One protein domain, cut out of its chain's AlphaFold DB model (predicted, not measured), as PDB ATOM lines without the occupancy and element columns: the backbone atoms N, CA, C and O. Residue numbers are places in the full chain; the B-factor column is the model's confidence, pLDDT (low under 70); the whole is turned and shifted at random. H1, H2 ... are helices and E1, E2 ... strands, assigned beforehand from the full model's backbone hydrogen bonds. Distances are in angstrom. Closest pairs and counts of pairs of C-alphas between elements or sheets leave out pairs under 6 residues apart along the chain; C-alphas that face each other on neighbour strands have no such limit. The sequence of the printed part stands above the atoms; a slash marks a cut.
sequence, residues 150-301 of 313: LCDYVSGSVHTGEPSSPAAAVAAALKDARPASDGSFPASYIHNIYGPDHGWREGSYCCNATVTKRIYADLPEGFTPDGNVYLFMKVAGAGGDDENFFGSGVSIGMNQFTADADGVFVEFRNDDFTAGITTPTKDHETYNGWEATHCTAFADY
ATOM      1  N   LEU A 150     -12.191 -48.900  -3.186       89.94
ATOM      2  CA  LEU A 150     -12.986 -47.842  -3.773       89.94
ATOM      3  C   LEU A 150     -12.545 -46.513  -3.180       89.94
ATOM      4  O   LEU A 150     -11.984 -46.440  -2.083       89.94
ATOM      5  N   CYS A 151     -12.774 -45.456  -3.945       89.69
ATOM      6  CA  CYS A 151     -12.415 -44.109  -3.557       89.69
ATOM      7  C   CYS A 151     -13.574 -43.170  -3.848       89.69
ATOM      8  O   CYS A 151     -14.129 -43.182  -4.948       89.69
ATOM      9  N   ASP A 152     -13.887 -42.323  -2.877       88.69
ATOM     10  CA  ASP A 152     -14.790 -41.204  -3.088       88.69
ATOM     11  C   ASP A 152     -13.957 -39.979  -3.447       88.69
ATOM     12  O   ASP A 152     -13.043 -39.603  -2.710       88.69
ATOM     13  N   TYR A 153     -14.296 -39.327  -4.555       86.88
ATOM     14  CA  TYR A 153     -13.623 -38.116  -5.014       86.88
ATOM     15  C   TYR A 153     -14.600 -36.967  -5.154       86.88
ATOM     16  O   TYR A 153     -15.784 -37.157  -5.428       86.88
ATOM     17  N   VAL A 154     -14.073 -35.751  -5.070       87.06
ATOM     18  CA  VAL A 154     -14.725 -34.580  -5.654       87.06
ATOM     19  C   VAL A 154     -13.797 -33.974  -6.693       87.06
ATOM     20  O   VAL A 154     -12.607 -33.803  -6.433       87.06
ATOM     21  N   SER A 155     -14.339 -33.642  -7.860       88.25
ATOM     22  CA  SER A 155     -13.591 -32.941  -8.901       88.25
ATOM     23  C   SER A 155     -14.400 -31.784  -9.466       88.25
ATOM     24  O   SER A 155     -15.618 -31.892  -9.646       88.25
ATOM     25  N   GLY A 156     -13.733 -30.664  -9.715       89.69
ATOM     26  CA  GLY A 156     -14.345 -29.456 -10.242       89.69
ATOM     27  C   GLY A 156     -13.330 -28.541 -10.909       89.69
ATOM     28  O   GLY A 156     -12.116 -28.693 -10.762       89.69
ATOM     29  N   SER A 157     -13.835 -27.581 -11.677       90.88
ATOM     30  CA  SER A 157     -12.998 -26.626 -12.389       90.88
ATOM     31  C   SER A 157     -13.670 -25.268 -12.536       90.88
ATOM     32  O   SER A 157     -14.896 -25.153 -12.534       90.88
ATOM     33  N   VAL A 158     -12.856 -24.224 -12.677       90.56
ATOM     34  CA  VAL A 158     -13.312 -22.869 -12.982       90.56
ATOM     35  C   VAL A 158     -12.453 -22.269 -14.088       90.56
ATOM     36  O   VAL A 158     -11.227 -22.231 -13.998       90.56
ATOM     37  N   HIS A 159     -13.124 -21.798 -15.139       89.31
ATOM     38  CA  HIS A 159     -12.515 -21.235 -16.349       89.31
ATOM     39  C   HIS A 159     -13.350 -20.054 -16.855       89.31
ATOM     40  O   HIS A 159     -13.859 -20.060 -17.972       89.31
ATOM     41  N   THR A 160     -13.595 -19.070 -15.988       84.69
ATOM     42  CA  THR A 160     -14.492 -17.938 -16.293       84.69
ATOM     43  C   THR A 160     -13.774 -16.754 -16.934       84.69
ATOM     44  O   THR A 160     -14.427 -15.896 -17.524       84.69
ATOM     45  N   GLY A 161     -12.448 -16.676 -16.787       82.00
ATOM     46  CA  GLY A 161     -11.635 -15.550 -17.246       82.00
ATOM     47  C   GLY A 161     -11.920 -14.221 -16.543       82.00
ATOM     48  O   GLY A 161     -11.447 -13.172 -16.988       82.00
ATOM     49  N   GLU A 162     -12.690 -14.252 -15.455       88.62
ATOM     50  CA  GLU A 162     -12.951 -13.086 -14.622       88.62
ATOM     51  C   GLU A 162     -11.799 -12.877 -13.623       88.62
ATOM     52  O   GLU A 162     -11.300 -13.854 -13.043       88.62
ATOM     53  N   PRO A 163     -11.351 -11.623 -13.407       90.06
ATOM     54  CA  PRO A 163     -10.302 -11.320 -12.442       90.06
ATOM     55  C   PRO A 163     -10.622 -11.891 -11.060       90.06
ATOM     56  O   PRO A 163     -11.705 -11.682 -10.512       90.06
ATOM     57  N   SER A 164      -9.673 -12.627 -10.498       88.38
ATOM     58  CA  SER A 164      -9.832 -13.355  -9.239       88.38
ATOM     59  C   SER A 164      -8.466 -13.562  -8.585       88.38
ATOM     60  O   SER A 164      -7.439 -13.221  -9.161       88.38
ATOM     61  N   SER A 165      -8.426 -14.063  -7.351       88.00
ATOM     62  CA  SER A 165      -7.181 -14.580  -6.770       88.00
ATOM     63  C   SER A 165      -7.075 -16.090  -7.020       88.00
ATOM     64  O   SER A 165      -8.116 -16.740  -7.161       88.00
ATOM     65  N   PRO A 166      -5.868 -16.685  -6.992       85.44
ATOM     66  CA  PRO A 166      -5.708 -18.139  -7.089       85.44
ATOM     67  C   PRO A 166      -6.555 -18.889  -6.054       85.44
ATOM     68  O   PRO A 166      -7.279 -19.819  -6.387       85.44
ATOM     69  N   ALA A 167      -6.564 -18.416  -4.804       86.06
ATOM     70  CA  ALA A 167      -7.388 -18.994  -3.745       86.06
ATOM     71  C   ALA A 167      -8.897 -18.912  -4.046       86.06
ATOM     72  O   ALA A 167      -9.639 -19.845  -3.739       86.06
ATOM     73  N   ALA A 168      -9.366 -17.823  -4.670       87.88
ATOM     74  CA  ALA A 168     -10.763 -17.696  -5.078       87.88
ATOM     75  C   ALA A 168     -11.112 -18.638  -6.241       87.88
ATOM     76  O   ALA A 168     -12.212 -19.190  -6.252       87.88
ATOM     77  N   ALA A 169     -10.185 -18.860  -7.180       88.19
ATOM     78  CA  ALA A 169     -10.356 -19.831  -8.257       88.19
ATOM     79  C   ALA A 169     -10.439 -21.268  -7.710       88.19
ATOM     80  O   ALA A 169     -11.365 -22.001  -8.053       88.19
ATOM     81  N   VAL A 170      -9.559 -21.643  -6.777       87.00
ATOM     82  CA  VAL A 170      -9.617 -22.943  -6.081       87.00
ATOM     83  C   VAL A 170     -10.944 -23.123  -5.344       87.00
ATOM     84  O   VAL A 170     -11.623 -24.135  -5.514       87.00
ATOM     85  N   ALA A 171     -11.357 -22.126  -4.554       86.62
ATOM     86  CA  ALA A 171     -12.619 -22.183  -3.822       86.62
ATOM     87  C   ALA A 171     -13.830 -22.320  -4.762       86.62
ATOM     88  O   ALA A 171     -14.770 -23.049  -4.448       86.62
ATOM     89  N   ALA A 172     -13.807 -21.650  -5.920       88.12
ATOM     90  CA  ALA A 172     -14.850 -21.776  -6.933       88.12
ATOM     91  C   ALA A 172     -14.871 -23.174  -7.572       88.12
ATOM     92  O   ALA A 172     -15.940 -23.771  -7.663       88.12
ATOM     93  N   ALA A 173     -13.706 -23.723  -7.936       88.06
ATOM     94  CA  ALA A 173     -13.597 -25.072  -8.491       88.06
ATOM     95  C   ALA A 173     -14.121 -26.141  -7.516       88.06
ATOM     96  O   ALA A 173     -14.876 -27.023  -7.913       88.06
ATOM     97  N   LEU A 174     -13.784 -26.034  -6.225       85.25
ATOM     98  CA  LEU A 174     -14.228 -26.983  -5.200       85.25
ATOM     99  C   LEU A 174     -15.705 -26.827  -4.813       85.25
ATOM    100  O   LEU A 174     -16.337 -27.804  -4.416       85.25
ATOM    101  N   LYS A 175     -16.275 -25.622  -4.924       83.31
ATOM    102  CA  LYS A 175     -17.690 -25.369  -4.610       83.31
ATOM    103  C   LYS A 175     -18.635 -26.123  -5.545       83.31
ATOM    104  O   LYS A 175     -19.664 -26.619  -5.091       83.31
ATOM    105  N   ASP A 176     -18.279 -26.200  -6.823       69.12
ATOM    106  CA  ASP A 176     -19.071 -26.882  -7.851       69.12
ATOM    107  C   ASP A 176     -18.573 -28.313  -8.117       69.12
ATOM    108  O   ASP A 176     -19.003 -28.956  -9.081       69.12
ATOM    109  N   ALA A 177     -17.673 -28.820  -7.264       75.88
ATOM    110  CA  ALA A 177     -17.092 -30.136  -7.427       75.88
ATOM    111  C   ALA A 177     -18.149 -31.233  -7.264       75.88
ATOM    112  O   ALA A 177     -19.014 -31.187  -6.384       75.88
ATOM    113  N   ARG A 178     -18.078 -32.236  -8.136       75.00
ATOM    114  CA  ARG A 178     -19.025 -33.351  -8.180       75.00
ATOM    115  C   ARG A 178     -18.321 -34.656  -7.836       75.00
ATOM    116  O   ARG A 178     -17.115 -34.752  -8.070       75.00
ATOM    117  N   PRO A 179     -19.069 -35.659  -7.340       76.56
ATOM    118  CA  PRO A 179     -18.568 -37.019  -7.265       76.56
ATOM    119  C   PRO A 179     -18.001 -37.441  -8.619       76.56
ATOM    120  O   PRO A 179     -18.683 -37.326  -9.641       76.56
ATOM    121  N   ALA A 180     -16.757 -37.895  -8.614       62.91
ATOM    122  CA  ALA A 180     -16.105 -38.478  -9.774       62.91
ATOM    123  C   ALA A 180     -15.753 -39.932  -9.454       62.91
ATOM    124  O   ALA A 180     -15.412 -40.256  -8.321       62.91
ATOM    125  N   SER A 181     -15.859 -40.796 -10.457       54.88
ATOM    126  CA  SER A 181     -15.334 -42.156 -10.423       54.88
ATOM    127  C   SER A 181     -14.398 -42.276 -11.613       54.88
ATOM    128  O   SER A 181     -14.838 -42.577 -12.728       54.88
ATOM    129  N   ASP A 182     -13.132 -41.941 -11.423       52.06
ATOM    130  CA  ASP A 182     -12.120 -42.278 -12.407       52.06
ATOM    131  C   ASP A 182     -11.457 -43.601 -12.010       52.06
ATOM    132  O   ASP A 182     -11.350 -43.960 -10.842       52.06
ATOM    133  N   GLY A 183     -11.093 -44.393 -13.017       53.50
ATOM    134  CA  GLY A 183     -10.322 -45.623 -12.826       53.50
ATOM    135  C   GLY A 183      -8.834 -45.346 -12.598       53.50
ATOM    136  O   GLY A 183      -8.017 -46.229 -12.850       53.50
ATOM    137  N   SER A 184      -8.476 -44.114 -12.229       68.00
ATOM    138  CA  SER A 184      -7.113 -43.724 -11.875       68.00
ATOM    139  C   SER A 184      -6.835 -43.993 -10.403       68.00
ATOM    140  O   SER A 184      -7.736 -44.213  -9.592       68.00
ATOM    141  N   PHE A 185      -5.550 -44.012 -10.067       85.88
ATOM    142  CA  PHE A 185      -5.121 -44.103  -8.684       85.88
ATOM    143  C   PHE A 185      -5.584 -42.883  -7.873       85.88
ATOM    144  O   PHE A 185      -5.784 -41.809  -8.447       85.88
ATOM    145  N   PRO A 186      -5.709 -43.024  -6.538       89.88
ATOM    146  CA  PRO A 186      -6.068 -41.916  -5.665       89.88
ATOM    147  C   PRO A 186      -5.179 -40.694  -5.884       89.88
ATOM    148  O   PRO A 186      -3.955 -40.811  -5.925       89.88
ATOM    149  N   ALA A 187      -5.783 -39.515  -5.984       89.81
ATOM    150  CA  ALA A 187      -5.054 -38.271  -6.161       89.81
ATOM    151  C   ALA A 187      -5.801 -37.101  -5.528       89.81
ATOM    152  O   ALA A 187      -7.027 -36.993  -5.599       89.81
ATOM    153  N   SER A 188      -5.038 -36.192  -4.932       89.38
ATOM    154  CA  SER A 188      -5.557 -34.917  -4.466       89.38
ATOM    155  C   SER A 188      -4.628 -33.799  -4.898       89.38
ATOM    156  O   SER A 188      -3.575 -33.603  -4.298       89.38
ATOM    157  N   TYR A 189      -5.012 -33.066  -5.939       88.12
ATOM    158  CA  TYR A 189      -4.198 -31.994  -6.492       88.12
ATOM    159  C   TYR A 189      -5.023 -30.823  -7.016       88.12
ATOM    160  O   TYR A 189      -6.191 -30.938  -7.401       88.12
ATOM    161  N   ILE A 190      -4.356 -29.676  -7.037       89.06
ATOM    162  CA  ILE A 190      -4.816 -28.414  -7.590       89.06
ATOM    163  C   ILE A 190      -3.877 -28.037  -8.725       89.06
ATOM    164  O   ILE A 190      -2.665 -27.934  -8.534       89.06
ATOM    165  N   HIS A 191      -4.461 -27.770  -9.885       90.19
ATOM    166  CA  HIS A 191      -3.784 -27.207 -11.040       90.19
ATOM    167  C   HIS A 191      -4.288 -25.783 -11.262       90.19
ATOM    168  O   HIS A 191      -5.426 -25.578 -11.686       90.19
ATOM    169  N   ASN A 192      -3.449 -24.804 -10.932       88.88
ATOM    170  CA  ASN A 192      -3.750 -23.383 -11.074       88.88
ATOM    171  C   ASN A 192      -3.036 -22.803 -12.294       88.88
ATOM    172  O   ASN A 192      -1.829 -22.983 -12.473       88.88
ATOM    173  N   ILE A 193      -3.783 -22.029 -13.077       89.62
ATOM    174  CA  ILE A 193      -3.355 -21.482 -14.366       89.62
ATOM    175  C   ILE A 193      -3.528 -19.964 -14.341       89.62
ATOM    176  O   ILE A 193      -4.564 -19.453 -13.897       89.62
ATOM    177  N   TYR A 194      -2.533 -19.235 -14.847       91.00
ATOM    178  CA  TYR A 194      -2.669 -17.805 -15.093       91.00
ATOM    179  C   TYR A 194      -3.530 -17.580 -16.342       91.00
ATOM    180  O   TYR A 194      -3.176 -17.980 -17.449       91.00
ATOM    181  N   GLY A 195      -4.691 -16.947 -16.176       87.19
ATOM    182  CA  GLY A 195      -5.724 -16.876 -17.209       87.19
ATOM    183  C   GLY A 195      -5.256 -16.346 -18.576       87.19
ATOM    184  O   GLY A 195      -5.637 -16.931 -19.595       87.19
ATOM    185  N   PRO A 196      -4.431 -15.281 -18.651       89.44
ATOM    186  CA  PRO A 196      -3.911 -14.762 -19.919       89.44
ATOM    187  C   PRO A 196      -3.160 -15.759 -20.788       89.44
ATOM    188  O   PRO A 196      -3.221 -15.638 -22.011       89.44
ATOM    189  N   ASP A 197      -2.514 -16.759 -20.193       86.44
ATOM    190  CA  ASP A 197      -1.768 -17.767 -20.950       86.44
ATOM    191  C   ASP A 197      -2.717 -18.619 -21.816       86.44
ATOM    192  O   ASP A 197      -2.316 -19.210 -22.815       86.44
ATOM    193  N   HIS A 198      -4.006 -18.646 -21.459       83.44
ATOM    194  CA  HIS A 198      -5.056 -19.416 -22.124       83.44
ATOM    195  C   HIS A 198      -6.139 -18.503 -22.739       83.44
ATOM    196  O   HIS A 198      -7.257 -18.940 -23.009       83.44
ATOM    197  N   GLY A 199      -5.811 -17.227 -22.991       84.88
ATOM    198  CA  GLY A 199      -6.676 -16.275 -23.700       84.88
ATOM    199  C   GLY A 199      -7.671 -15.504 -22.826       84.88
ATOM    200  O   GLY A 199      -8.566 -14.845 -23.362       84.88
ATOM    201  N   TRP A 200      -7.525 -15.556 -21.500       89.44
ATOM    202  CA  TRP A 200      -8.382 -14.822 -20.568       89.44
ATOM    203  C   TRP A 200      -7.833 -13.441 -20.190       89.44
ATOM    204  O   TRP A 200      -6.749 -13.027 -20.603       89.44
ATOM    205  N   ARG A 201      -8.621 -12.674 -19.426       88.38
ATOM    206  CA  ARG A 201      -8.257 -11.310 -19.016       88.38
ATOM    207  C   ARG A 201      -7.065 -11.314 -18.058       88.38
ATOM    208  O   ARG A 201      -6.896 -12.235 -17.261       88.38
ATOM    209  N   GLU A 202      -6.280 -10.244 -18.089       88.12
ATOM    210  CA  GLU A 202      -5.188 -10.025 -17.136       88.12
ATOM    211  C   GLU A 202      -5.700 -10.043 -15.688       88.12
ATOM    212  O   GLU A 202      -6.762  -9.494 -15.387       88.12
ATOM    213  N   GLY A 203      -4.963 -10.720 -14.801       84.62
ATOM    214  CA  GLY A 203      -5.353 -10.905 -13.399       84.62
ATOM    215  C   GLY A 203      -6.470 -11.930 -13.150       84.62
ATOM    216  O   GLY A 203      -6.974 -12.002 -12.030       84.62
ATOM    217  N   SER A 204      -6.880 -12.708 -14.157       90.38
ATOM    218  CA  SER A 204      -7.762 -13.869 -13.970       90.38
ATOM    219  C   SER A 204      -6.959 -15.140 -13.709       90.38
ATOM    220  O   SER A 204      -5.827 -15.276 -14.177       90.38
ATOM    221  N   TYR A 205      -7.552 -16.069 -12.963       90.56
ATOM    222  CA  TYR A 205      -6.977 -17.382 -12.692       90.56
ATOM    223  C   TYR A 205      -8.012 -18.459 -12.980       90.56
ATOM    224  O   TYR A 205      -9.200 -18.292 -12.692       90.56
ATOM    225  N   CYS A 206      -7.534 -19.567 -13.529       90.38
ATOM    226  CA  CYS A 206      -8.317 -20.779 -13.701       90.38
ATOM    227  C   CYS A 206      -7.785 -21.858 -12.763       90.38
ATOM    228  O   CYS A 206      -6.614 -21.838 -12.381       90.38
ATOM    229  N   CYS A 207      -8.648 -22.803 -12.406       89.94
ATOM    230  CA  CYS A 207      -8.278 -23.905 -11.530       89.94
ATOM    231  C   CYS A 207      -8.981 -25.187 -11.965       89.94
ATOM    232  O   CYS A 207     -10.185 -25.171 -12.223       89.94
ATOM    233  N   ASN A 208      -8.245 -26.295 -11.964       90.00
ATOM    234  CA  ASN A 208      -8.797 -27.645 -11.895       90.00
ATOM    235  C   ASN A 208      -8.425 -28.237 -10.535       90.00
ATOM    236  O   ASN A 208      -7.292 -28.074 -10.087       90.00
ATOM    237  N   ALA A 209      -9.369 -28.888  -9.867       87.62
ATOM    238  CA  ALA A 209      -9.127 -29.512  -8.577       87.62
ATOM    239  C   ALA A 209      -9.763 -30.897  -8.542       87.62
ATOM    240  O   ALA A 209     -10.947 -31.042  -8.846       87.62
ATOM    241  N   THR A 210      -8.987 -31.885  -8.115       88.25
ATOM    242  CA  THR A 210      -9.460 -33.228  -7.779       88.25
ATOM    243  C   THR A 210      -9.000 -33.528  -6.367       88.25
ATOM    244  O   THR A 210      -7.854 -33.253  -6.030       88.25
ATOM    245  N   VAL A 211      -9.893 -34.035  -5.520       86.94
ATOM    246  CA  VAL A 211      -9.579 -34.359  -4.125       86.94
ATOM    247  C   VAL A 211     -10.216 -35.689  -3.753       86.94
ATOM    248  O   VAL A 211     -11.447 -35.788  -3.697       86.94
ATOM    249  N   THR A 212      -9.384 -36.679  -3.436       89.62
ATOM    250  CA  THR A 212      -9.800 -37.901  -2.738       89.62
ATOM    251  C   THR A 212     -10.365 -37.523  -1.376       89.62
ATOM    252  O   THR A 212      -9.732 -36.790  -0.624       89.62
ATOM    253  N   LYS A 213     -11.560 -38.004  -1.041       88.12
ATOM    254  CA  LYS A 213     -12.199 -37.818   0.271       88.12
ATOM    255  C   LYS A 213     -12.039 -39.019   1.163       88.12
ATOM    256  O   LYS A 213     -11.815 -38.857   2.355       88.12
ATOM    257  N   ARG A 214     -12.164 -40.206   0.590       90.75
ATOM    258  CA  ARG A 214     -12.168 -41.448   1.343       90.75
ATOM    259  C   ARG A 214     -11.634 -42.562   0.472       90.75
ATOM    260  O   ARG A 214     -11.967 -42.609  -0.709       90.75
ATOM    261  N   ILE A 215     -10.841 -43.446   1.065       92.56
ATOM    262  CA  ILE A 215     -10.438 -44.717   0.464       92.56
ATOM    263  C   ILE A 215     -10.931 -45.827   1.384       92.56
ATOM    264  O   ILE A 215     -10.698 -45.780   2.594       92.56
ATOM    265  N   TYR A 216     -11.626 -46.811   0.828       92.94
ATOM    266  CA  TYR A 216     -12.231 -47.904   1.584       92.94
ATOM    267  C   TYR A 216     -12.189 -49.211   0.801       92.94
ATOM    268  O   TYR A 216     -12.071 -49.219  -0.421       92.94
ATOM    269  N   ALA A 217     -12.239 -50.323   1.516       91.44
ATOM    270  CA  ALA A 217     -12.265 -51.657   0.953       91.44
ATOM    271  C   ALA A 217     -13.689 -52.028   0.511       91.44
ATOM    272  O   ALA A 217     -14.658 -51.766   1.223       91.44
ATOM    273  N   ASP A 218     -13.804 -52.667  -0.648       88.38
ATOM    274  CA  ASP A 218     -15.009 -53.358  -1.100       88.38
ATOM    275  C   ASP A 218     -14.919 -54.812  -0.632       88.38
ATOM    276  O   ASP A 218     -14.169 -55.624  -1.182       88.38
ATOM    277  N   LEU A 219     -15.600 -55.097   0.477       81.75
ATOM    278  CA  LEU A 219     -15.493 -56.357   1.198       81.75
ATOM    279  C   LEU A 219     -16.810 -57.125   1.156       81.75
ATOM    280  O   LEU A 219     -17.883 -56.520   1.223       81.75
ATOM    281  N   PRO A 220     -16.747 -58.465   1.108       73.00
ATOM    282  CA  PRO A 220     -17.935 -59.288   1.215       73.00
ATOM    283  C   PRO A 220     -18.573 -59.141   2.600       73.00
ATOM    284  O   PRO A 220     -17.899 -58.926   3.613       73.00
ATOM    285  N   GLU A 221     -19.895 -59.294   2.642       71.25
ATOM    286  CA  GLU A 221     -20.660 -59.252   3.884       71.25
ATOM    287  C   GLU A 221     -20.151 -60.310   4.881       71.25
ATOM    288  O   GLU A 221     -19.902 -61.460   4.524       71.25
ATOM    289  N   GLY A 222     -19.986 -59.916   6.147       67.50
ATOM    290  CA  GLY A 222     -19.542 -60.809   7.225       67.50
ATOM    291  C   GLY A 222     -18.026 -60.913   7.415       67.50
ATOM    292  O   GLY A 222     -17.590 -61.509   8.403       67.50
ATOM    293  N   PHE A 223     -17.211 -60.310   6.544       78.00
ATOM    294  CA  PHE A 223     -15.779 -60.174   6.808       78.00
ATOM    295  C   PHE A 223     -15.506 -59.069   7.838       78.00
ATOM    296  O   PHE A 223     -16.127 -58.012   7.794       78.00
ATOM    297  N   THR A 224     -14.576 -59.306   8.772       82.75
ATOM    298  CA  THR A 224     -14.174 -58.305   9.776       82.75
ATOM    299  C   THR A 224     -12.896 -57.595   9.318       82.75
ATOM    300  O   THR A 224     -11.815 -58.177   9.444       82.75
ATOM    301  N   PRO A 225     -12.994 -56.360   8.787       81.38
ATOM    302  CA  PRO A 225     -11.843 -55.662   8.222       81.38
ATOM    303  C   PRO A 225     -10.795 -55.223   9.241       81.38
ATOM    304  O   PRO A 225      -9.610 -55.195   8.908       81.38
ATOM    305  N   ASP A 226     -11.230 -54.877  10.454       81.94
ATOM    306  CA  ASP A 226     -10.390 -54.244  11.470       81.94
ATOM    307  C   ASP A 226      -9.134 -55.075  11.762       81.94
ATOM    308  O   ASP A 226      -9.210 -56.243  12.152       81.94
ATOM    309  N   GLY A 227      -7.969 -54.472  11.515       78.75
ATOM    310  CA  GLY A 227      -6.659 -55.106  11.693       78.75
ATOM    311  C   GLY A 227      -6.295 -56.195  10.673       78.75
ATOM    312  O   GLY A 227      -5.203 -56.750  10.766       78.75
ATOM    313  N   ASN A 228      -7.160 -56.494   9.701       85.88
ATOM    314  CA  ASN A 228      -6.951 -57.570   8.725       85.88
ATOM    315  C   ASN A 228      -6.843 -57.074   7.280       85.88
ATOM    316  O   ASN A 228      -6.408 -57.842   6.429       85.88
ATOM    317  N   VAL A 229      -7.217 -55.828   6.974       90.31
ATOM    318  CA  VAL A 229      -7.142 -55.276   5.608       90.31
ATOM    319  C   VAL A 229      -6.180 -54.115   5.551       90.31
ATOM    320  O   VAL A 229      -6.237 -53.193   6.362       90.31
ATOM    321  N   TYR A 230      -5.329 -54.142   4.538       90.12
ATOM    322  CA  TYR A 230      -4.252 -53.194   4.356       90.12
ATOM    323  C   TYR A 230      -4.332 -52.566   2.972       90.12
ATOM    324  O   TYR A 230      -4.671 -53.235   1.996       90.12
ATOM    325  N   LEU A 231      -3.975 -51.288   2.892       91.12
ATOM    326  CA  LEU A 231      -3.806 -50.545   1.650       91.12
ATOM    327  C   LEU A 231      -2.365 -50.050   1.574       91.12
ATOM    328  O   LEU A 231      -1.889 -49.381   2.492       91.12
ATOM    329  N   PHE A 232      -1.697 -50.347   0.466       89.06
ATOM    330  CA  PHE A 232      -0.364 -49.850   0.152       89.06
ATOM    331  C   PHE A 232      -0.460 -48.879  -1.010       89.06
ATOM    332  O   PHE A 232      -0.980 -49.217  -2.075       89.06
ATOM    333  N   MET A 233       0.049 -47.670  -0.800       90.88
ATOM    334  CA  MET A 233      -0.072 -46.575  -1.750       90.88
ATOM    335  C   MET A 233       1.268 -45.857  -1.902       90.88
ATOM    336  O   MET A 233       1.763 -45.241  -0.958       90.88
ATOM    337  N   LYS A 234       1.859 -45.922  -3.101       89.94
ATOM    338  CA  LYS A 234       3.074 -45.174  -3.445       89.94
ATOM    339  C   LYS A 234       2.670 -43.806  -3.973       89.94
ATOM    340  O   LYS A 234       1.984 -43.729  -4.986       89.94
ATOM    341  N   VAL A 235       3.098 -42.747  -3.304       91.19
ATOM    342  CA  VAL A 235       2.698 -41.363  -3.569       91.19
ATOM    343  C   VAL A 235       3.885 -40.556  -4.086       91.19
ATOM    344  O   VAL A 235       4.997 -40.705  -3.583       91.19
ATOM    345  N   ALA A 236       3.632 -39.703  -5.072       90.88
ATOM    346  CA  ALA A 236       4.539 -38.653  -5.531       90.88
ATOM    347  C   ALA A 236       3.842 -37.287  -5.416       90.88
ATOM    348  O   ALA A 236       2.627 -37.214  -5.179       90.88
ATOM    349  N   GLY A 237       4.598 -36.203  -5.580       90.06
ATOM    350  CA  GLY A 237       3.987 -34.887  -5.770       90.06
ATOM    351  C   GLY A 237       3.225 -34.783  -7.099       90.06
ATOM    352  O   GLY A 237       3.395 -35.600  -8.005       90.06
ATOM    353  N   ALA A 238       2.333 -33.796  -7.199       85.50
ATOM    354  CA  ALA A 238       1.485 -33.615  -8.376       85.50
ATOM    355  C   ALA A 238       2.290 -33.336  -9.665       85.50
ATOM    356  O   ALA A 238       3.251 -32.569  -9.670       85.50
ATOM    357  N   GLY A 239       1.873 -33.943 -10.775       77.31
ATOM    358  CA  GLY A 239       2.630 -34.025 -12.024       77.31
ATOM    359  C   GLY A 239       3.787 -35.036 -11.999       77.31
ATOM    360  O   GLY A 239       4.627 -35.000 -12.898       77.31
ATOM    361  N   GLY A 240       3.869 -35.905 -10.985       77.06
ATOM    362  CA  GLY A 240       5.005 -36.799 -10.733       77.06
ATOM    363  C   GLY A 240       6.269 -36.097 -10.219       77.06
ATOM    364  O   GLY A 240       7.351 -36.681 -10.284       77.06
ATOM    365  N   ASP A 241       6.145 -34.858  -9.743       84.06
ATOM    366  CA  ASP A 241       7.244 -34.035  -9.234       84.06
ATOM    367  C   ASP A 241       7.077 -33.796  -7.732       84.06
ATOM    368  O   ASP A 241       6.139 -33.135  -7.287       84.06
ATOM    369  N   ASP A 242       8.010 -34.332  -6.949       88.12
ATOM    370  CA  ASP A 242       8.023 -34.249  -5.491       88.12
ATOM    371  C   ASP A 242       8.135 -32.808  -4.964       88.12
ATOM    372  O   ASP A 242       7.710 -32.546  -3.837       88.12
ATOM    373  N   GLU A 243       8.627 -31.853  -5.765       86.69
ATOM    374  CA  GLU A 243       8.624 -30.428  -5.398       86.69
ATOM    375  C   GLU A 243       7.202 -29.852  -5.300       86.69
ATOM    376  O   GLU A 243       6.961 -28.915  -4.537       86.69
ATOM    377  N   ASN A 244       6.242 -30.453  -6.011       86.81
ATOM    378  CA  ASN A 244       4.831 -30.062  -6.002       86.81
ATOM    379  C   ASN A 244       4.018 -30.766  -4.905       86.81
ATOM    380  O   ASN A 244       2.799 -30.567  -4.814       86.81
ATOM    381  N   PHE A 245       4.659 -31.613  -4.088       89.38
ATOM    382  CA  PHE A 245       3.979 -32.355  -3.035       89.38
ATOM    383  C   PHE A 245       3.348 -31.415  -2.006       89.38
ATOM    384  O   PHE A 245       4.021 -30.608  -1.361       89.38
ATOM    385  N   PHE A 246       2.038 -31.561  -1.808       85.31
ATOM    386  CA  PHE A 246       1.305 -30.805  -0.802       85.31
ATOM    387  C   PHE A 246       0.128 -31.603  -0.232       85.31
ATOM    388  O   PHE A 246      -0.468 -32.425  -0.923       85.31
ATOM    389  N   GLY A 247      -0.249 -31.315   1.013       79.19
ATOM    390  CA  GLY A 247      -1.384 -31.931   1.704       79.19
ATOM    391  C   GLY A 247      -0.963 -32.742   2.928       79.19
ATOM    392  O   GLY A 247       0.223 -32.894   3.222       79.19
ATOM    393  N   SER A 248      -1.951 -33.235   3.672       79.50
ATOM    394  CA  SER A 248      -1.747 -34.062   4.865       79.50
ATOM    395  C   SER A 248      -2.395 -35.444   4.691       79.50
ATOM    396  O   SER A 248      -3.125 -35.689   3.729       79.50
ATOM    397  N   GLY A 249      -2.077 -36.382   5.586       85.06
ATOM    398  CA  GLY A 249      -2.617 -37.750   5.561       85.06
ATOM    399  C   GLY A 249      -1.846 -38.746   4.685       85.06
ATOM    400  O   GLY A 249      -2.089 -39.943   4.787       85.06
ATOM    401  N   VAL A 250      -0.887 -38.277   3.882       90.56
ATOM    402  CA  VAL A 250       0.071 -39.093   3.115       90.56
ATOM    403  C   VAL A 250       1.474 -38.496   3.213       90.56
ATOM    404  O   VAL A 250       1.645 -37.341   3.597       90.56
ATOM    405  N   SER A 251       2.483 -39.282   2.858       91.12
ATOM    406  CA  SER A 251       3.876 -38.866   2.675       91.12
ATOM    407  C   SER A 251       4.365 -39.273   1.286       91.12
ATOM    408  O   SER A 251       3.876 -40.253   0.730       91.12
ATOM    409  N   ILE A 252       5.345 -38.556   0.732       90.19
ATOM    410  CA  ILE A 252       6.047 -38.994  -0.485       90.19
ATOM    411  C   ILE A 252       6.630 -40.396  -0.255       90.19
ATOM    412  O   ILE A 252       7.190 -40.681   0.806       90.19
ATOM    413  N   GLY A 253       6.514 -41.268  -1.255       89.00
ATOM    414  CA  GLY A 253       6.946 -42.658  -1.182       89.00
ATOM    415  C   GLY A 253       5.832 -43.605  -0.738       89.00
ATOM    416  O   GLY A 253       4.661 -43.406  -1.059       89.00
ATOM    417  N   MET A 254       6.201 -44.698  -0.071       88.06
ATOM    418  CA  MET A 254       5.258 -45.751   0.307       88.06
ATOM    419  C   MET A 254       4.473 -45.374   1.565       88.06
ATOM    420  O   MET A 254       5.054 -45.064   2.602       88.06
ATOM    421  N   ASN A 255       3.150 -45.470   1.476       90.19
ATOM    422  CA  ASN A 255       2.221 -45.307   2.586       90.19
ATOM    423  C   ASN A 255       1.510 -46.633   2.834       90.19
ATOM    424  O   ASN A 255       1.118 -47.312   1.883       90.19
ATOM    425  N   GLN A 256       1.308 -46.967   4.105       90.69
ATOM    426  CA  GLN A 256       0.523 -48.116   4.535       90.69
ATOM    427  C   GLN A 256      -0.643 -47.627   5.390       90.69
ATOM    428  O   GLN A 256      -0.440 -46.924   6.380       90.69
ATOM    429  N   PHE A 257      -1.849 -48.057   5.037       92.06
ATOM    430  CA  PHE A 257      -3.056 -47.838   5.821       92.06
ATOM    431  C   PHE A 257      -3.650 -49.179   6.231       92.06
ATOM    432  O   PHE A 257      -3.486 -50.182   5.537       92.06
ATOM    433  N   THR A 258      -4.343 -49.186   7.363       92.94
ATOM    434  CA  THR A 258      -5.113 -50.339   7.841       92.94
ATOM    435  C   THR A 258      -6.575 -49.933   7.860       92.94
ATOM    436  O   THR A 258      -6.876 -48.819   8.289       92.94
ATOM    437  N   ALA A 259      -7.457 -50.792   7.356       93.19
ATOM    438  CA  ALA A 259      -8.884 -50.520   7.385       93.19
ATOM    439  C   ALA A 259      -9.414 -50.559   8.822       93.19
ATOM    440  O   ALA A 259      -9.018 -51.423   9.608       93.19
ATOM    441  N   ASP A 260     -10.331 -49.653   9.139       92.94
ATOM    442  CA  ASP A 260     -11.132 -49.720  10.357       92.94
ATOM    443  C   ASP A 260     -12.274 -50.750  10.242       92.94
ATOM    444  O   ASP A 260     -12.391 -51.487   9.259       92.94
ATOM    445  N   ALA A 261     -13.141 -50.801  11.259       90.88
ATOM    446  CA  ALA A 261     -14.282 -51.716  11.318       90.88
ATOM    447  C   ALA A 261     -15.305 -51.535  10.179       90.88
ATOM    448  O   ALA A 261     -16.020 -52.487   9.866       90.88
ATOM    449  N   ASP A 262     -15.353 -50.359   9.548       89.94
ATOM    450  CA  ASP A 262     -16.234 -50.046   8.419       89.94
ATOM    451  C   ASP A 262     -15.521 -50.236   7.063       89.94
ATOM    452  O   ASP A 262     -16.058 -49.881   6.009       89.94
ATOM    453  N   GLY A 263     -14.301 -50.785   7.070       91.44
ATOM    454  CA  GLY A 263     -13.497 -51.001   5.872       91.44
ATOM    455  C   GLY A 263     -12.788 -49.740   5.373       91.44
ATOM    456  O   GLY A 263     -12.294 -49.733   4.247       91.44
ATOM    457  N   VAL A 264     -12.734 -48.659   6.156       93.44
ATOM    458  CA  VAL A 264     -12.141 -47.382   5.735       93.44
ATOM    459  C   VAL A 264     -10.657 -47.355   6.029       93.44
ATOM    460  O   VAL A 264     -10.242 -47.517   7.170       93.44
ATOM    461  N   PHE A 265      -9.847 -47.097   5.005       93.69
ATOM    462  CA  PHE A 265      -8.401 -46.952   5.161       93.69
ATOM    463  C   PHE A 265      -8.014 -45.551   5.626       93.69
ATOM    464  O   PHE A 265      -7.144 -45.388   6.479       93.69
ATOM    465  N   VAL A 266      -8.619 -44.531   5.013       92.62
ATOM    466  CA  VAL A 266      -8.300 -43.126   5.275       92.62
ATOM    467  C   VAL A 266      -9.419 -42.212   4.779       92.62
ATOM    468  O   VAL A 266     -10.007 -42.445   3.720       92.62
ATOM    469  N   GLU A 267      -9.672 -41.143   5.535       91.06
ATOM    470  CA  GLU A 267     -10.490 -40.001   5.125       91.06
ATOM    471  C   GLU A 267      -9.632 -38.732   5.099       91.06
ATOM    472  O   GLU A 267      -8.928 -38.417   6.062       91.06
ATOM    473  N   PHE A 268      -9.702 -37.989   3.999       86.75
ATOM    474  CA  PHE A 268      -8.968 -36.744   3.794       86.75
ATOM    475  C   PHE A 268      -9.895 -35.548   3.979       86.75
ATOM    476  O   PHE A 268     -11.020 -35.520   3.464       86.75
ATOM    477  N   ARG A 269      -9.421 -34.521   4.687       74.50
ATOM    478  CA  ARG A 269     -10.213 -33.312   4.914       74.50
ATOM    479  C   ARG A 269     -10.076 -32.332   3.751       74.50
ATOM    480  O   ARG A 269      -9.143 -32.371   2.956       74.50
ATOM    481  N   ASN A 270     -11.053 -31.434   3.626       66.31
ATOM    482  CA  ASN A 270     -11.102 -30.455   2.532       66.31
ATOM    483  C   ASN A 270     -10.096 -29.312   2.706       66.31
ATOM    484  O   ASN A 270      -9.669 -28.713   1.723       66.31
ATOM    485  N   ASP A 271      -9.781 -28.968   3.949       65.44
ATOM    486  CA  ASP A 271      -8.940 -27.839   4.334       65.44
ATOM    487  C   ASP A 271      -7.444 -28.102   4.115       65.44
ATOM    488  O   ASP A 271      -6.701 -27.150   3.860       65.44
ATOM    489  N   ASP A 272      -7.032 -29.373   4.082       63.03
ATOM    490  CA  ASP A 272      -5.637 -29.802   3.913       63.03
ATOM    491  C   ASP A 272      -4.986 -29.337   2.597       63.03
ATOM    492  O   ASP A 272      -3.769 -29.183   2.537       63.03
ATOM    493  N   PHE A 273      -5.775 -29.050   1.555       62.34
ATOM    494  CA  PHE A 273      -5.274 -28.709   0.211       62.34
ATOM    495  C   PHE A 273      -5.274 -27.209  -0.100       62.34
ATOM    496  O   PHE A 273      -4.807 -26.793  -1.156       62.34
ATOM    497  N   THR A 274      -5.824 -26.384   0.794       63.94
ATOM    498  CA  THR A 274      -5.956 -24.931   0.561       63.94
ATOM    499  C   THR A 274      -4.919 -24.094   1.305       63.94
ATOM    500  O   THR A 274      -4.722 -22.921   0.981       63.94
ATOM    501  N   ALA A 275      -4.225 -24.685   2.281       58.78
ATOM    502  CA  ALA A 275      -3.027 -24.089   2.854       58.78
ATOM    503  C   ALA A 275      -1.919 -24.073   1.783       58.78
ATOM    504  O   ALA A 275      -1.860 -24.966   0.957       58.78
ATOM    505  N   GLY A 276      -1.060 -23.057   1.738       62.25
ATOM    506  CA  GLY A 276       0.155 -23.110   0.907       62.25
ATOM    507  C   GLY A 276      -0.009 -23.062  -0.622       62.25
ATOM    508  O   GLY A 276       0.964 -23.345  -1.310       62.25
ATOM    509  N   ILE A 277      -1.172 -22.671  -1.165       70.56
ATOM    510  CA  ILE A 277      -1.380 -22.553  -2.622       70.56
ATOM    511  C   ILE A 277      -0.324 -21.635  -3.257       70.56
ATOM    512  O   ILE A 277      -0.296 -20.424  -3.003       70.56
ATOM    513  N   THR A 278       0.488 -22.200  -4.149       74.31
ATOM    514  CA  THR A 278       1.412 -21.426  -4.980       74.31
ATOM    515  C   THR A 278       0.630 -20.632  -6.026       74.31
ATOM    516  O   THR A 278      -0.337 -21.114  -6.616       74.31
ATOM    517  N   THR A 279       1.017 -19.373  -6.229       78.69
ATOM    518  CA  THR A 279       0.378 -18.497  -7.217       78.69
ATOM    519  C   THR A 279       1.057 -18.687  -8.570       78.69
ATOM    520  O   THR A 279       2.255 -18.413  -8.653       78.69
ATOM    521  N   PRO A 280       0.337 -19.120  -9.625       81.88
ATOM    522  CA  PRO A 280       0.926 -19.196 -10.953       81.88
ATOM    523  C   PRO A 280       1.237 -17.788 -11.467       81.88
ATOM    524  O   PRO A 280       0.557 -16.813 -11.132       81.88
ATOM    525  N   THR A 281       2.266 -17.688 -12.296       81.19
ATOM    526  CA  THR A 281       2.643 -16.451 -12.989       81.19
ATOM    527  C   THR A 281       2.583 -16.672 -14.490       81.19
ATOM    528  O   THR A 281       2.403 -17.794 -14.944       81.19
ATOM    529  N   LYS A 282       2.745 -15.607 -15.277       79.44
ATOM    530  CA  LYS A 282       2.752 -15.704 -16.738       79.44
ATOM    531  C   LYS A 282       3.717 -16.786 -17.237       79.44
ATOM    532  O   LYS A 282       4.867 -16.814 -16.798       79.44
ATOM    533  N   ASP A 283       3.244 -17.623 -18.152       77.50
ATOM    534  CA  ASP A 283       3.921 -18.780 -18.741       77.50
ATOM    535  C   ASP A 283       4.307 -19.877 -17.717       77.50
ATOM    536  O   ASP A 283       5.146 -20.728 -18.010       77.50
ATOM    537  N   HIS A 284       3.726 -19.856 -16.508       80.88
ATOM    538  CA  HIS A 284       4.046 -20.775 -15.407       80.88
ATOM    539  C   HIS A 284       2.779 -21.214 -14.656       80.88
ATOM    540  O   HIS A 284       2.288 -20.524 -13.756       80.88
ATOM    541  N   GLU A 285       2.273 -22.398 -14.996       85.06
ATOM    542  CA  GLU A 285       1.237 -23.084 -14.222       85.06
ATOM    543  C   GLU A 285       1.807 -23.639 -12.912       85.06
ATOM    544  O   GLU A 285       3.009 -23.868 -12.784       85.06
ATOM    545  N   THR A 286       0.939 -23.876 -11.929       85.75
ATOM    546  CA  THR A 286       1.347 -24.477 -10.651       85.75
ATOM    547  C   THR A 286       0.512 -25.707 -10.354       85.75
ATOM    548  O   THR A 286      -0.712 -25.693 -10.508       85.75
ATOM    549  N   TYR A 287       1.192 -26.750  -9.894       86.81
ATOM    550  CA  TYR A 287       0.599 -27.987  -9.417       86.81
ATOM    551  C   TYR A 287       0.908 -28.082  -7.930       86.81
ATOM    552  O   TYR A 287       2.040 -27.868  -7.517       86.81
ATOM    553  N   ASN A 288      -0.108 -28.318  -7.109       87.81
ATOM    554  CA  ASN A 288       0.081 -28.505  -5.675       87.81
ATOM    555  C   ASN A 288      -0.782 -29.683  -5.252       87.81
ATOM    556  O   ASN A 288      -1.986 -29.681  -5.515       87.81
ATOM    557  N   GLY A 289      -0.186 -30.675  -4.607       89.38
ATOM    558  CA  GLY A 289      -0.917 -31.843  -4.142       89.38
ATOM    559  C   GLY A 289      -0.115 -33.118  -4.282       89.38
ATOM    560  O   GLY A 289       1.107 -33.094  -4.358       89.38
ATOM    561  N   TRP A 290      -0.813 -34.235  -4.345       91.31
ATOM    562  CA  TRP A 290      -0.207 -35.544  -4.465       91.31
ATOM    563  C   TRP A 290      -1.028 -36.442  -5.378       91.31
ATOM    564  O   TRP A 290      -2.240 -36.278  -5.542       91.31
ATOM    565  N   GLU A 291      -0.355 -37.433  -5.936       91.00
ATOM    566  CA  GLU A 291      -0.972 -38.496  -6.716       91.00
ATOM    567  C   GLU A 291      -0.314 -39.822  -6.376       91.00
ATOM    568  O   GLU A 291       0.905 -39.923  -6.195       91.00
ATOM    569  N   ALA A 292      -1.136 -40.857  -6.269       90.50
ATOM    570  CA  ALA A 292      -0.638 -42.205  -6.146       90.50
ATOM    571  C   ALA A 292      -0.141 -42.695  -7.513       90.50
ATOM    572  O   ALA A 292      -0.854 -42.689  -8.511       90.50
ATOM    573  N   THR A 293       1.102 -43.158  -7.544       87.56
ATOM    574  CA  THR A 293       1.721 -43.828  -8.698       87.56
ATOM    575  C   THR A 293       1.487 -45.339  -8.667       87.56
ATOM    576  O   THR A 293       1.642 -46.021  -9.679       87.56
ATOM    577  N   HIS A 294       1.099 -45.864  -7.503       87.06
ATOM    578  CA  HIS A 294       0.654 -47.235  -7.300       87.06
ATOM    579  C   HIS A 294      -0.297 -47.294  -6.103       87.06
ATOM    580  O   HIS A 294      -0.065 -46.607  -5.108       87.06
ATOM    581  N   CYS A 295      -1.331 -48.131  -6.167       87.38
ATOM    582  CA  CYS A 295      -2.239 -48.352  -5.046       87.38
ATOM    583  C   CYS A 295      -2.861 -49.752  -5.125       87.38
ATOM    584  O   CYS A 295      -3.446 -50.112  -6.151       87.38
ATOM    585  N   THR A 296      -2.720 -50.538  -4.058       86.69
ATOM    586  CA  THR A 296      -3.236 -51.909  -3.956       86.69
ATOM    587  C   THR A 296      -3.716 -52.201  -2.538       86.69
ATOM    588  O   THR A 296      -3.133 -51.703  -1.573       86.69
ATOM    589  N   ALA A 297      -4.765 -53.009  -2.404       88.06
ATOM    590  CA  ALA A 297      -5.284 -53.455  -1.119       88.06
ATOM    591  C   ALA A 297      -5.284 -54.981  -1.027       88.06
ATOM    592  O   ALA A 297      -5.482 -55.683  -2.022       88.06
ATOM    593  N   PHE A 298      -5.088 -55.502   0.179       87.38
ATOM    594  CA  PHE A 298      -5.181 -56.928   0.464       87.38
ATOM    595  C   PHE A 298      -5.749 -57.183   1.852       87.38
ATOM    596  O   PHE A 298      -5.655 -56.335   2.737       87.38
ATOM    597  N   ALA A 299      -6.308 -58.373   2.039       87.94
ATOM    598  CA  ALA A 299      -6.797 -58.840   3.326       87.94
ATOM    599  C   ALA A 299      -6.063 -60.098   3.781       87.94
ATOM    600  O   ALA A 299      -5.697 -60.939   2.957       87.94
ATOM    601  N   ASP A 300      -5.881 -60.211   5.093       86.06
ATOM    602  CA  ASP A 300      -5.522 -61.435   5.792       86.06
ATOM    603  C   ASP A 300      -6.778 -62.291   5.996       86.06
ATOM    604  O   ASP A 300      -7.659 -61.992   6.804       86.06
ATOM    605  N   TYR A 301      -6.856 -63.382   5.243       81.81
ATOM    606  CA  TYR A 301      -7.928 -64.367   5.323       81.81
ATOM    607  C   TYR A 301      -7.603 -65.503   6.292       81.81
ATOM    608  O   TYR A 301      -8.366 -66.467   6.385       81.81
TER     609      TYR A 301
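What this domain is: This is residues 150 to 301 of the 313 residues of an uncharacterized protein of Victivallis vadensis (UniProt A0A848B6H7). A long, twisted antiparallel sheet makes a rod, with its long strands running along the length. In one half E1, E4, E3 and E8 stand side by side, with H1 over one face; towards the other end, past the start of E3, E4 and E8 run on with a gap between them, E7 beside E4 and the hairpin of E5 and E6 beside E8. The printed part has 152 residues, with two named helices and eight named strands in the order E1, H1, E2, E3, H2, E4, E5, E6, E7, E8, and its class is mostly strand. The sheet is branched at E4; the whole is compact, with a radius of gyration of the C-alphas of 17.2 A and spans of 59 by 28 by 24 A.

Where its parts are: E1, residues 150 to 158, begins at C-alpha 150 at (-12.986, -47.842, -3.773) and is 26.6 A long. H1 is residues 166 to 175, 14.2 A long, and E2 is residues 178 to 180. E3, residues 187 to 194, is 22.5 A long, and H2 is residues 195 to 198. E4, residues 205 to 218, is 38.6 A long and begins at C-alpha 205 at (-6.977, -17.382, -12.692). E5, residues 229 to 237, is 25.9 A long; E6 is residues 253 to 258 and E7 is residues 264 to 267. E8, residues 286 to 300, is 41.0 A long and ends at C-alpha 300 at (-5.522, -61.435, 5.792).

How they stand to each other: E4 has E1 on one side, and E3 and E7 on the other side. E1 and E4 are antiparallel at 170 degrees, with N 154 and O 211 3.0 A apart, within hydrogen-bond range. Edge strand E2 is on the other side of E1, with N 155 and O 178 at 3.0 A. E3 and E4 have N 191 and O 208 at 2.9 A; E4 and E7 have N 215 and O 266 at 3.0 A. E8 has E3 on one side, with N 190 and O 288 at 2.8 A, and E5 on the other side, with N 232 and O 296 at 2.8 A. E5 and edge strand E6 are a hairpin, with N 233 and O 255 at 2.9 A. The closest C-alphas of E6 and edge strand E7, those of Thr 258 and Phe 265, are 5.4 A apart. H1 is on the sheet at a height of 6.7 A, over E1 and E4, slantwise to the strands; its closest C-alphas to E1 are Ala 173 and Ser 157, 4.2 A apart. H2 only grazes the sheet. Every O i to N i+4 pair of H1 is within hydrogen-bond range; H2 is too short for one.

The domain as a whole: The two C-alphas farthest apart, those of Glu 202 and Tyr 301, are 58.9 A apart. The printed part has no cut. The links E5 to E6 and E7 to E8 are long, with 15 and 18 residues. The mean pLDDT of the printed part is 84.5; it is under 70 at residue 176, residues 180 to 184, residue 222 and residues 270 to 276.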